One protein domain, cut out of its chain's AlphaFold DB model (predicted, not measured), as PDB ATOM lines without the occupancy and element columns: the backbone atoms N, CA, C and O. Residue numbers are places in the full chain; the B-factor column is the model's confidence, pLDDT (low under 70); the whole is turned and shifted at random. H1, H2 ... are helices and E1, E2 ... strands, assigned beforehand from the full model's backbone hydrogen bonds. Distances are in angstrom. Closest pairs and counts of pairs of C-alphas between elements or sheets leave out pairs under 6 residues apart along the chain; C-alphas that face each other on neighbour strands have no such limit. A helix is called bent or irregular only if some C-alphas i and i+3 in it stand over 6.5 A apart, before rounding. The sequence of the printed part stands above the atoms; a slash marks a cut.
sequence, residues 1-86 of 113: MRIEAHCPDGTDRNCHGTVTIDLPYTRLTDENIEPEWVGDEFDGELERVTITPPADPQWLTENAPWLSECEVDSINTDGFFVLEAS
ATOM      1  N   MET A   1     -10.115  39.746 -58.158       73.81
ATOM      2  CA  MET A   1      -9.718  38.357 -57.813       73.81
ATOM      3  C   MET A   1     -10.920  37.686 -57.160       73.81
ATOM      4  O   MET A   1     -11.743  38.422 -56.637       73.81
ATOM      5  N   ARG A   2     -11.078  36.361 -57.237       71.81
ATOM      6  CA  ARG A   2     -12.268  35.654 -56.735       71.81
ATOM      7  C   ARG A   2     -11.880  34.584 -55.732       71.81
ATOM      8  O   ARG A   2     -10.948  33.837 -56.000       71.81
ATOM      9  N   ILE A   3     -12.605  34.519 -54.623       70.50
ATOM     10  CA  ILE A   3     -12.498  33.453 -53.626       70.50
ATOM     11  C   ILE A   3     -13.827  32.708 -53.619       70.50
ATOM     12  O   ILE A   3     -14.885  33.334 -53.590       70.50
ATOM     13  N   GLU A   4     -13.775  31.383 -53.666       70.12
ATOM     14  CA  GLU A   4     -14.948  30.538 -53.462       70.12
ATOM     15  C   GLU A   4     -15.069  30.240 -51.972       70.12
ATOM     16  O   GLU A   4     -14.124  29.723 -51.384       70.12
ATOM     17  N   ALA A   5     -16.202  30.589 -51.363       65.81
ATOM     18  CA  ALA A   5     -16.462  30.382 -49.945       65.81
ATOM     19  C   ALA A   5     -17.702  29.543 -49.706       65.81
ATOM     20  O   ALA A   5     -18.730  29.774 -50.333       65.81
ATOM     21  N   HIS A   6     -17.622  28.582 -48.789       63.69
ATOM     22  CA  HIS A   6     -18.793  27.818 -48.391       63.69
ATOM     23  C   HIS A   6     -19.828  28.723 -47.730       63.69
ATOM     24  O   HIS A   6     -19.506  29.697 -47.045       63.69
ATOM     25  N   CYS A   7     -21.091  28.416 -47.993       59.94
ATOM     26  CA  CYS A   7     -22.192  29.194 -47.456       59.94
ATOM     27  C   CYS A   7     -22.258  29.002 -45.936       59.94
ATOM     28  O   CYS A   7     -22.131  27.863 -45.484       59.94
ATOM     29  N   PRO A   8     -22.485  30.075 -45.156       53.22
ATOM     30  CA  PRO A   8     -22.742  29.936 -43.729       53.22
ATOM     31  C   PRO A   8     -23.945  29.009 -43.548       53.22
ATOM     32  O   PRO A   8     -24.920  29.135 -44.298       53.22
ATOM     33  N   ASP A   9     -23.869  28.075 -42.596       51.25
ATOM     34  CA  ASP A   9     -24.887  27.042 -42.342       51.25
ATOM     35  C   ASP A   9     -26.157  27.703 -41.768       51.25
ATOM     36  O   ASP A   9     -26.465  27.709 -40.573       51.25
ATOM     37  N   GLY A  10     -26.858  28.405 -42.653       42.81
ATOM     38  CA  GLY A  10     -28.041  29.190 -42.393       42.81
ATOM     39  C   GLY A  10     -29.218  28.253 -42.247       42.81
ATOM     40  O   GLY A  10     -30.007  28.084 -43.173       42.81
ATOM     41  N   THR A  11     -29.351  27.675 -41.058       47.50
ATOM     42  CA  THR A  11     -30.549  26.998 -40.532       47.50
ATOM     43  C   THR A  11     -31.001  25.691 -41.188       47.50
ATOM     44  O   THR A  11     -31.730  24.948 -40.529       47.50
ATOM     45  N   ASP A  12     -30.526  25.338 -42.379       43.09
ATOM     46  CA  ASP A  12     -30.805  24.053 -43.013       43.09
ATOM     47  C   ASP A  12     -29.504  23.293 -43.209       43.09
ATOM     48  O   ASP A  12     -28.673  23.666 -44.029       43.09
ATOM     49  N   ARG A  13     -29.395  22.200 -42.452       43.81
ATOM     50  CA  ARG A  13     -28.270  21.272 -42.239       43.81
ATOM     51  C   ARG A  13     -27.650  20.643 -43.507       43.81
ATOM     52  O   ARG A  13     -26.982  19.624 -43.393       43.81
ATOM     53  N   ASN A  14     -27.971  21.169 -44.689       44.06
ATOM     54  CA  ASN A  14     -27.647  20.672 -46.021       44.06
ATOM     55  C   ASN A  14     -27.490  21.806 -47.068       44.06
ATOM     56  O   ASN A  14     -27.639  21.554 -48.265       44.06
ATOM     57  N   CYS A  15     -27.226  23.059 -46.672       52.69
ATOM     58  CA  CYS A  15     -26.920  24.140 -47.622       52.69
ATOM     59  C   CYS A  15     -25.481  24.034 -48.156       52.69
ATOM     60  O   CYS A  15     -24.643  24.896 -47.907       52.69
ATOM     61  N   HIS A  16     -25.189  22.973 -48.905       51.66
ATOM     62  CA  HIS A  16     -23.878  22.769 -49.515       51.66
ATOM     63  C   HIS A  16     -23.773  23.566 -50.824       51.66
ATOM     64  O   HIS A  16     -24.431  23.255 -51.816       51.66
ATOM     65  N   GLY A  17     -22.945  24.609 -50.830       55.75
ATOM     66  CA  GLY A  17     -22.630  25.407 -52.015       55.75
ATOM     67  C   GLY A  17     -21.484  26.378 -51.748       55.75
ATOM     68  O   GLY A  17     -21.157  26.641 -50.588       55.75
ATOM     69  N   THR A  18     -20.884  26.914 -52.811       60.28
ATOM     70  CA  THR A  18     -19.898  27.996 -52.726       60.28
ATOM     71  C   THR A  18     -20.506  29.305 -53.229       60.28
ATOM     72  O   THR A  18     -21.186  29.345 -54.254       60.28
ATOM     73  N   VAL A  19     -20.276  30.395 -52.503       62.88
ATOM     74  CA  VAL A  19     -20.473  31.761 -52.983       62.88
ATOM     75  C   VAL A  19     -19.149  32.299 -53.491       62.88
ATOM     76  O   VAL A  19     -18.088  32.024 -52.933       62.88
ATOM     77  N   THR A  20     -19.203  33.084 -54.560       69.56
ATOM     78  CA  THR A  20     -18.025  33.813 -55.025       69.56
ATOM     79  C   THR A  20     -17.934  35.150 -54.298       69.56
ATOM     80  O   THR A  20     -18.884  35.937 -54.287       69.56
ATOM     81  N   ILE A  21     -16.770  35.420 -53.720       75.19
ATOM     82  CA  ILE A  21     -16.395  36.711 -53.154       75.19
ATOM     83  C   ILE A  21     -15.411  37.369 -54.123       75.19
ATOM     84  O   ILE A  21     -14.296  36.878 -54.316       75.19
ATOM     85  N   ASP A  22     -15.818  38.471 -54.757       77.88
ATOM     86  CA  ASP A  22     -14.923  39.274 -55.588       77.88
ATOM     87  C   ASP A  22     -14.142  40.254 -54.701       77.88
ATOM     88  O   ASP A  22     -14.684  41.199 -54.127       77.88
ATOM     89  N   LEU A  23     -12.827  40.059 -54.631       84.00
ATOM     90  CA  LEU A  23     -11.918  41.043 -54.064       84.00
ATOM     91  C   LEU A  23     -11.740  42.207 -55.053       84.00
ATOM     92  O   LEU A  23     -11.367  41.952 -56.212       84.00
ATOM     93  N   PRO A  24     -11.908  43.471 -54.611       85.44
ATOM     94  CA  PRO A  24     -11.813  44.645 -55.481       85.44
ATOM     95  C   PRO A  24     -10.376  44.944 -55.929       85.44
ATOM     96  O   PRO A  24     -10.160  45.797 -56.791       85.44
ATOM     97  N   TYR A  25      -9.391  44.244 -55.363       88.50
ATOM     98  CA  TYR A  25      -7.986  44.505 -55.615       88.50
ATOM     99  C   TYR A  25      -7.503  43.914 -56.943       88.50
ATOM    100  O   TYR A  25      -7.794  42.766 -57.309       88.50
ATOM    101  N   THR A  26      -6.708  44.697 -57.663       89.69
ATOM    102  CA  THR A  26      -6.044  44.275 -58.895       89.69
ATOM    103  C   THR A  26      -4.728  43.564 -58.591       89.69
ATOM    104  O   THR A  26      -4.150  43.719 -57.518       89.69
ATOM    105  N   ARG A  27      -4.233  42.782 -59.559       88.38
ATOM    106  CA  ARG A  27      -2.906  42.132 -59.523       88.38
ATOM    107  C   ARG A  27      -2.644  41.216 -58.316       88.38
ATOM    108  O   ARG A  27      -1.495  40.863 -58.079       88.38
ATOM    109  N   LEU A  28      -3.684  40.821 -57.585       89.31
ATOM    110  CA  LEU A  28      -3.589  39.714 -56.645       89.31
ATOM    111  C   LEU A  28      -3.580  38.391 -57.409       89.31
ATOM    112  O   LEU A  28      -4.299  38.229 -58.399       89.31
ATOM    113  N   THR A  29      -2.772  37.464 -56.915       87.62
ATOM    114  CA  THR A  29      -2.760  36.052 -57.302       87.62
ATOM    115  C   THR A  29      -3.123  35.187 -56.097       87.62
ATOM    116  O   THR A  29      -3.191  35.701 -54.979       87.62
ATOM    117  N   ASP A  30      -3.325  33.887 -56.309       85.75
ATOM    118  CA  ASP A  30      -3.632  32.938 -55.229       85.75
ATOM    119  C   ASP A  30      -2.541  32.927 -54.143       85.75
ATOM    120  O   ASP A  30      -2.842  32.781 -52.968       85.75
ATOM    121  N   GLU A  31      -1.277  33.182 -54.502       89.44
ATOM    122  CA  GLU A  31      -0.154  33.252 -53.550       89.44
ATOM    123  C   GLU A  31      -0.224  34.469 -52.611       89.44
ATOM    124  O   GLU A  31       0.468  34.519 -51.596       89.44
ATOM    125  N   ASN A  32      -1.030  35.476 -52.955       91.38
ATOM    126  CA  ASN A  32      -1.205  36.683 -52.151       91.38
ATOM    127  C   ASN A  32      -2.354  36.567 -51.148       91.38
ATOM    128  O   ASN A  32      -2.609  37.529 -50.424       91.38
ATOM    129  N   ILE A  33      -3.090  35.456 -51.159       89.69
ATOM    130  CA  ILE A  33      -4.371  35.315 -50.479       89.69
ATOM    131  C   ILE A  33      -4.345  34.035 -49.659       89.69
ATOM    132  O   ILE A  33      -4.192  32.943 -50.194       89.69
ATOM    133  N   GLU A  34      -4.561  34.176 -48.362       90.31
ATOM    134  CA  GLU A  34      -4.663  33.054 -47.442       90.31
ATOM    135  C   GLU A  34      -6.042  33.097 -46.766       90.31
ATOM    136  O   GLU A  34      -6.258  33.908 -45.857       90.31
ATOM    137  N   PRO A  35      -7.019  32.308 -47.252       85.56
ATOM    138  CA  PRO A  35      -8.325  32.200 -46.617       85.56
ATOM    139  C   PRO A  35      -8.232  31.344 -45.350       85.56
ATOM    140  O   PRO A  35      -7.628  30.271 -45.355       85.56
ATOM    141  N   GLU A  36      -8.865  31.803 -44.274       84.81
ATOM    142  CA  GLU A  36      -9.001  31.060 -43.023       84.81
ATOM    143  C   GLU A  36     -10.457  30.635 -42.824       84.81
ATOM    144  O   GLU A  36     -11.384  31.448 -42.896       84.81
ATOM    145  N   TRP A  37     -10.636  29.341 -42.571       80.56
ATOM    146  CA  TRP A  37     -11.934  28.690 -42.432       80.56
ATOM    147  C   TRP A  37     -12.148  28.253 -40.988       80.56
ATOM    148  O   TRP A  37     -11.249  27.683 -40.362       80.56
ATOM    149  N   VAL A  38     -13.357  28.450 -40.473       75.00
ATOM    150  CA  VAL A  38     -13.785  27.877 -39.195       75.00
ATOM    151  C   VAL A  38     -14.537  26.584 -39.476       75.00
ATOM    152  O   VAL A  38     -15.645  26.600 -40.003       75.00
ATOM    153  N   GLY A  39     -13.928  25.456 -39.105       69.94
ATOM    154  CA  GLY A  39     -14.438  24.109 -39.379       69.94
ATOM    155  C   GLY A  39     -13.461  23.286 -40.218       69.94
ATOM    156  O   GLY A  39     -12.314  23.683 -40.418       69.94
ATOM    157  N   ASP A  40     -13.895  22.115 -40.681       59.47
ATOM    158  CA  ASP A  40     -13.157  21.349 -41.689       59.47
ATOM    159  C   ASP A  40     -13.290  22.044 -43.055       59.47
ATOM    160  O   ASP A  40     -14.363  22.527 -43.377       59.47
ATOM    161  N   GLU A  41     -12.244  22.062 -43.887       53.97
ATOM    162  CA  GLU A  41     -12.193  22.778 -45.187       53.97
ATOM    163  C   GLU A  41     -13.384  22.486 -46.130       53.97
ATOM    164  O   GLU A  41     -13.721  23.310 -46.969       53.97
ATOM    165  N   PHE A  42     -14.048  21.334 -45.965       52.38
ATOM    166  CA  PHE A  42     -15.212  20.912 -46.759       52.38
ATOM    167  C   PHE A  42     -16.576  21.385 -46.218       52.38
ATOM    168  O   PHE A  42     -17.554  21.360 -46.963       52.38
ATOM    169  N   ASP A  43     -16.647  21.795 -44.951       54.56
ATOM    170  CA  ASP A  43     -17.860  22.246 -44.243       54.56
ATOM    171  C   ASP A  43     -17.617  23.569 -43.476       54.56
ATOM    172  O   ASP A  43     -18.406  23.970 -42.621       54.56
ATOM    173  N   GLY A  44     -16.480  24.220 -43.730       60.34
ATOM    174  CA  GLY A  44     -15.985  25.347 -42.956       60.34
ATOM    175  C   GLY A  44     -16.506  26.668 -43.494       60.34
ATOM    176  O   GLY A  44     -16.484  26.912 -44.697       60.34
ATOM    177  N   GLU A  45     -16.947  27.547 -42.604       70.19
ATOM    178  CA  GLU A  45     -17.340  28.908 -42.966       70.19
ATOM    179  C   GLU A  45     -16.080  29.762 -43.151       70.19
ATOM    180  O   GLU A  45     -15.159  29.686 -42.332       70.19
ATOM    181  N   LEU A  46     -16.014  30.567 -44.220       76.81
ATOM    182  CA  LEU A  46     -14.919  31.528 -44.373       76.81
ATOM    183  C   LEU A  46     -15.025  32.545 -43.236       76.81
ATOM    184  O   LEU A  46     -15.999  33.292 -43.176       76.81
ATOM    185  N   GLU A  47     -14.025  32.606 -42.365       81.69
ATOM    186  CA  GLU A  47     -14.000  33.578 -41.270       81.69
ATOM    187  C   GLU A  47     -13.336  34.870 -41.738       81.69
ATOM    188  O   GLU A  47     -13.885  35.967 -41.604       81.69
ATOM    189  N   ARG A  48     -12.166  34.735 -42.362       86.88
ATOM    190  CA  ARG A  48     -11.357  35.869 -42.803       86.88
ATOM    191  C   ARG A  48     -10.420  35.495 -43.939       86.88
ATOM    192  O   ARG A  48     -10.154  34.329 -44.211       86.88
ATOM    193  N   VAL A  49      -9.894  36.521 -44.586       88.81
ATOM    194  CA  VAL A  49      -8.912  36.418 -45.658       88.81
ATOM    195  C   VAL A  49      -7.727  37.296 -45.304       88.81
ATOM    196  O   VAL A  49      -7.871  38.510 -45.149       88.81
ATOM    197  N   THR A  50      -6.547  36.696 -45.212       92.44
ATOM    198  CA  THR A  50      -5.292  37.438 -45.111       92.44
ATOM    199  C   THR A  50      -4.799  37.759 -46.514       92.44
ATOM    200  O   THR A  50      -4.647  36.868 -47.348       92.44
ATOM    201  N   ILE A  51      -4.541  39.036 -46.787       92.62
ATOM    202  CA  ILE A  51      -3.991  39.497 -48.061       92.62
ATOM    203  C   ILE A  51      -2.577  40.012 -47.831       92.62
ATOM    204  O   ILE A  51      -2.365  40.980 -47.100       92.62
ATOM    205  N   THR A  52      -1.621  39.393 -48.515       95.19
ATOM    206  CA  THR A  52      -0.224  39.831 -48.585       95.19
ATOM    207  C   THR A  52       0.021  40.447 -49.961       95.19
ATOM    208  O   THR A  52       0.176  39.706 -50.941       95.19
ATOM    209  N   PRO A  53       0.033  41.788 -50.085       92.12
ATOM    210  CA  PRO A  53       0.230  42.451 -51.363       92.12
ATOM    211  C   PRO A  53       1.526  42.017 -52.056       92.12
ATOM    212  O   PRO A  53       2.526  41.729 -51.391       92.12
ATOM    213  N   PRO A  54       1.563  42.014 -53.397       92.00
ATOM    214  CA  PRO A  54       2.813  41.818 -54.111       92.00
ATOM    215  C   PRO A  54       3.811  42.923 -53.742       92.00
ATOM    216  O   PRO A  54       3.436  44.074 -53.527       92.00
ATOM    217  N   ALA A  55       5.105  42.598 -53.761       86.31
ATOM    218  CA  ALA A  55       6.185  43.539 -53.441       86.31
ATOM    219  C   ALA A  55       6.316  44.727 -54.426       86.31
ATOM    220  O   ALA A  55       7.212  45.558 -54.275       86.31
ATOM    221  N   ASP A  56       5.461  44.799 -55.452       88.62
ATOM    222  CA  ASP A  56       5.390  45.919 -56.385       88.62
ATOM    223  C   ASP A  56       4.784  47.152 -55.686       88.62
ATOM    224  O   ASP A  56       3.589  47.158 -55.377       88.62
ATOM    225  N   PRO A  57       5.551  48.240 -55.481       84.25
ATOM    226  CA  PRO A  57       5.043  49.444 -54.827       84.25
ATOM    227  C   PRO A  57       3.920  50.138 -55.614       84.25
ATOM    228  O   PRO A  57       3.175  50.939 -55.043       84.25
ATOM    229  N   GLN A  58       3.755  49.847 -56.911       90.88
ATOM    230  CA  GLN A  58       2.622  50.363 -57.684       90.88
ATOM    231  C   GLN A  58       1.291  49.778 -57.211       90.88
ATOM    232  O   GLN A  58       0.269  50.452 -57.330       90.88
ATOM    233  N   TRP A  59       1.299  48.578 -56.622       93.31
ATOM    234  CA  TRP A  59       0.088  47.913 -56.155       93.31
ATOM    235  C   TRP A  59      -0.691  48.770 -55.156       93.31
ATOM    236  O   TRP A  59      -1.897  48.946 -55.317       93.31
ATOM    237  N   LEU A  60      -0.002  49.377 -54.181       90.81
ATOM    238  CA  LEU A  60      -0.623  50.264 -53.190       90.81
ATOM    239  C   LEU A  60      -1.278  51.483 -53.842       90.81
ATOM    240  O   LEU A  60      -2.364  51.888 -53.448       90.81
ATOM    241  N   THR A  61      -0.639  52.053 -54.864       91.38
ATOM    242  CA  THR A  61      -1.172  53.235 -55.555       91.38
ATOM    243  C   THR A  61      -2.413  52.886 -56.375       91.38
ATOM    244  O   THR A  61      -3.383  53.639 -56.384       91.38
ATOM    245  N   GLU A  62      -2.400  51.739 -57.054       93.56
ATOM    246  CA  GLU A  62      -3.521  51.265 -57.872       93.56
ATOM    247  C   GLU A  62      -4.734  50.862 -57.029       93.56
ATOM    248  O   GLU A  62      -5.871  51.070 -57.450       93.56
ATOM    249  N   ASN A  63      -4.491  50.322 -55.834       93.12
ATOM    250  CA  ASN A  63      -5.529  49.801 -54.949       93.12
ATOM    251  C   ASN A  63      -5.940  50.768 -53.831       93.12
ATOM    252  O   ASN A  63      -6.904  50.483 -53.126       93.12
ATOM    253  N   ALA A  64      -5.293  51.933 -53.714       91.06
ATOM    254  CA  ALA A  64      -5.610  52.960 -52.719       91.06
ATOM    255  C   ALA A  64      -7.109  53.325 -52.603       91.06
ATOM    256  O   ALA A  64      -7.559  53.533 -51.483       91.06
ATOM    257  N   PRO A  65      -7.919  53.378 -53.687       92.81
ATOM    258  CA  PRO A  65      -9.354  53.663 -53.566       92.81
ATOM    259  C   PRO A  65     -10.161  52.616 -52.782       92.81
ATOM    260  O   PRO A  65     -11.276  52.908 -52.361       92.81
ATOM    261  N   TRP A  66      -9.620  51.405 -52.631       89.75
ATOM    262  CA  TRP A  66     -10.259  50.261 -51.976       89.75
ATOM    263  C   TRP A  66      -9.638  49.926 -50.621       89.75
ATOM    264  O   TRP A  66     -10.084  48.983 -49.977       89.75
ATOM    265  N   LEU A  67      -8.597  50.661 -50.221       90.50
ATOM    266  CA  LEU A  67      -7.891  50.464 -48.963       90.50
ATOM    267  C   LEU A  67      -8.274  51.574 -47.983       90.50
ATOM    268  O   LEU A  67      -8.233  52.765 -48.294       90.50
ATOM    269  N   SER A  68      -8.627  51.170 -46.776       91.12
ATOM    270  CA  SER A  68      -8.744  52.021 -45.604       91.12
ATOM    271  C   SER A  68      -7.365  52.405 -45.063       91.12
ATOM    272  O   SER A  68      -6.363  51.731 -45.307       91.12
ATOM    273  N   GLU A  69      -7.313  53.481 -44.274       92.25
ATOM    274  CA  GLU A  69      -6.072  53.917 -43.618       92.25
ATOM    275  C   GLU A  69      -5.478  52.813 -42.729       92.25
ATOM    276  O   GLU A  69      -4.271  52.590 -42.759       92.25
ATOM    277  N   CYS A  70      -6.323  52.058 -42.015       90.38
ATOM    278  CA  CYS A  70      -5.881  50.935 -41.188       90.38
ATOM    279  C   CYS A  70      -5.196  49.836 -42.013       90.38
ATOM    280  O   CYS A  70      -4.166  49.315 -41.602       90.38
ATOM    281  N   GLU A  71      -5.745  49.492 -43.180       92.75
ATOM    282  CA  GLU A  71      -5.159  48.465 -44.049       92.75
ATOM    283  C   GLU A  71      -3.833  48.935 -44.643       92.75
ATOM    284  O   GLU A  71      -2.876  48.167 -44.686       92.75
ATOM    285  N   VAL A  72      -3.738  50.206 -45.044       92.19
ATOM    286  CA  VAL A  72      -2.475  50.799 -45.506       92.19
ATOM    287  C   VAL A  72      -1.414  50.747 -44.403       92.19
ATOM    288  O   VAL A  72      -0.270  50.372 -44.671       92.19
ATOM    289  N   ASP A  73      -1.777  51.078 -43.165       93.62
ATOM    290  CA  ASP A  73      -0.863  51.026 -42.021       93.62
ATOM    291  C   ASP A  73      -0.416  49.593 -41.693       93.62
ATOM    292  O   ASP A  73       0.778  49.369 -41.461       93.62
ATOM    293  N   SER A  74      -1.326  48.614 -41.739       93.44
ATOM    294  CA  SER A  74      -0.998  47.189 -41.571       93.44
ATOM    295  C   SER A  74      -0.065  46.683 -42.669       93.44
ATOM    296  O   SER A  74       0.946  46.054 -42.367       93.44
ATOM    297  N   ILE A  75      -0.304  47.039 -43.934       93.06
ATOM    298  CA  ILE A  75       0.605  46.669 -45.030       93.06
ATOM    299  C   ILE A  75       2.001  47.263 -44.803       93.06
ATOM    300  O   ILE A  75       3.002  46.578 -45.001       93.06
ATOM    301  N   ASN A  76       2.091  48.521 -44.367       90.88
ATOM    302  CA  ASN A  76       3.377  49.181 -44.129       90.88
ATOM    303  C   ASN A  76       4.133  48.628 -42.908       90.88
ATOM    304  O   ASN A  76       5.362  48.705 -42.874       90.88
ATOM    305  N   THR A  77       3.417  48.109 -41.910       93.75
ATOM    306  CA  THR A  77       3.998  47.633 -40.645       93.75
ATOM    307  C   THR A  77       4.295  46.137 -40.678       93.75
ATOM    308  O   THR A  77       5.405  45.721 -40.347       93.75
ATOM    309  N   ASP A  78       3.314  45.347 -41.107       94.69
ATOM    310  CA  ASP A  78       3.300  43.887 -41.013       94.69
ATOM    311  C   ASP A  78       3.474  43.208 -42.383       94.69
ATOM    312  O   ASP A  78       3.817  42.029 -42.456       94.69
ATOM    313  N   GLY A  79       3.284  43.947 -43.482       92.94
ATOM    314  CA  GLY A  79       3.392  43.425 -44.850       92.94
ATOM    315  C   GLY A  79       2.121  42.754 -45.373       92.94
ATOM    316  O   GLY A  79       2.107  42.295 -46.512       92.94
ATOM    317  N   PHE A  80       1.054  42.711 -44.576       94.31
ATOM    318  CA  PHE A  80      -0.238  42.128 -44.930       94.31
ATOM    319  C   PHE A  80      -1.375  42.862 -44.214       94.31
ATOM    320  O   PHE A  80      -1.148  43.686 -43.329       94.31
ATOM    321  N   PHE A  81      -2.610  42.555 -44.590       93.94
ATOM    322  CA  PHE A  81      -3.811  42.988 -43.881       93.94
ATOM    323  C   PHE A  81      -4.861  41.876 -43.901       93.94
ATOM    324  O   PHE A  81      -4.750  40.920 -44.670       93.94
ATOM    325  N   VAL A  82      -5.860  41.984 -43.029       91.81
ATOM    326  CA  VAL A  82      -6.885  40.953 -42.835       91.81
ATOM    327  C   VAL A  82      -8.256  41.538 -43.125       91.81
ATOM    328  O   VAL A  82      -8.586  42.628 -42.659       91.81
ATOM    329  N   LEU A  83      -9.051  40.787 -43.875       87.12
ATOM    330  CA  LEU A  83     -10.430  41.109 -44.198       87.12
ATOM    331  C   LEU A  83     -11.345  40.047 -43.610       87.12
ATOM    332  O   LEU A  83     -11.275  38.884 -43.993       87.12
ATOM    333  N   GLU A  84     -12.230  40.453 -42.708       83.06
ATOM    334  CA  GLU A  84     -13.300  39.583 -42.223       83.06
ATOM    335  C   GLU A  84     -14.252  39.242 -43.377       83.06
ATOM    336  O   GLU A  84     -14.618  40.122 -44.161       83.06
ATOM    337  N   ALA A  85     -14.705  37.992 -43.466       69.94
ATOM    338  CA  ALA A  85     -15.619  37.555 -44.522       69.94
ATOM    339  C   ALA A  85     -16.921  38.375 -44.543       69.94
ATOM    340  O   ALA A  85     -17.461  38.675 -45.606       69.94
ATOM    341  N   SER A  86     -17.374  38.827 -43.368       68.38
ATOM    342  CA  SER A  86     -18.541  39.705 -43.206       68.38
ATOM    343  C   SER A  86     -18.407  41.081 -43.878       68.38
ATOM    344  O   SER A  86     -19.421  41.740 -44.117       68.38
TER     345      SER A  86
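AT A GLANCE: This is residues 1 to 86 of the 113 residues of an uncharacterized protein of Massilia sp. Dwa41.01b (UniProt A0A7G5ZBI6). A small three-strand sheet, E3, E4 and E5, makes the middle of a rod, with the two-strand hairpin E1 and E2 set loosely over one of its faces. Helices H1 and H2 lie together at one end of the rod, and the long loop of residues 7 to 17 between E1 and E2 reaches out to the other end. The printed part has 86 residues, with five named strands and two named helices in the order E1 E2 E3 E4 H1 H2 E5, a mixed class of helices and strands. Both sheets, E3 - E4 - E5 and E1 - E2, are antiparallel. The whole is only just loose, close to compact, with a radius of gyration of the C-alphas of 14.4 A, and spans 45 by 21 by 20 A.

IN THESE COORDINATES: In the larger sheet, E4 is residues 45 to 51, 17.8 A long, E3 is residues 33 to 38, 16.5 A, and E5 is residues 81 to 84, 10.2 A, ending at C-alpha 84 at (-13.300, 39.583, -42.223). E1 is residues 2 to 6, 13.2 A, beginning at C-alpha 2 at (-12.268, 35.654, -56.735), and E2 is residues 18 to 22, 12.7 A. H1 is residues 58 to 66, 14.1 A, and H2 is residues 69 to 78, 14.0 A, beginning at C-alpha 69 at (-6.072, 53.917, -43.618). H1 is irregular: C-alphas 62 and 65 are 7.6 A apart.

HOW THE PARTS SIT: E4 is the inner strand of the larger sheet. E3 and E4 form a hairpin, at 155 degrees between their directions, with N 36 and O 48 within hydrogen-bond range at 2.8 A. E4 and E5 are antiparallel at 160 degrees, with N 49 and O 83 at 2.8 A. E1 and E3 are near each other, with 7 pairs of C-alphas within 10 A. The closest C-alphas of E1 and E4 are those of His 6 and Glu 45, 5.7 A apart. E1 and E2 form the other hairpin, at 149 degrees, with N 19 and O 5 at 2.7 A. E2 is apart from E3, E4 and E5. H2 only grazes the larger sheet, with its residues 70 to 75; its closest C-alpha pair with E5 is Ser 74 and Phe 81, 5.6 A. H1 is not on that sheet. H1 and H2 are close but not clearly touching, Leu 60 and Val 72 being their closest C-alphas at 7.9 A; they run opposite ways at a tilt of 35.0 degrees, only just steep. Every O i to N i+4 pair is within hydrogen-bond range in H2, and 3 of 5 in H1.

THE WHOLE: The two C-alphas farthest apart are those of Asp 12 and Pro 57, 45.5 A. The printed part has no cut. The link from E1 to E2, 11 residues, is long. The mean pLDDT of the printed part is 78.9, and residues 5 to 20, 39 to 44 and 85 to 86 are under 70.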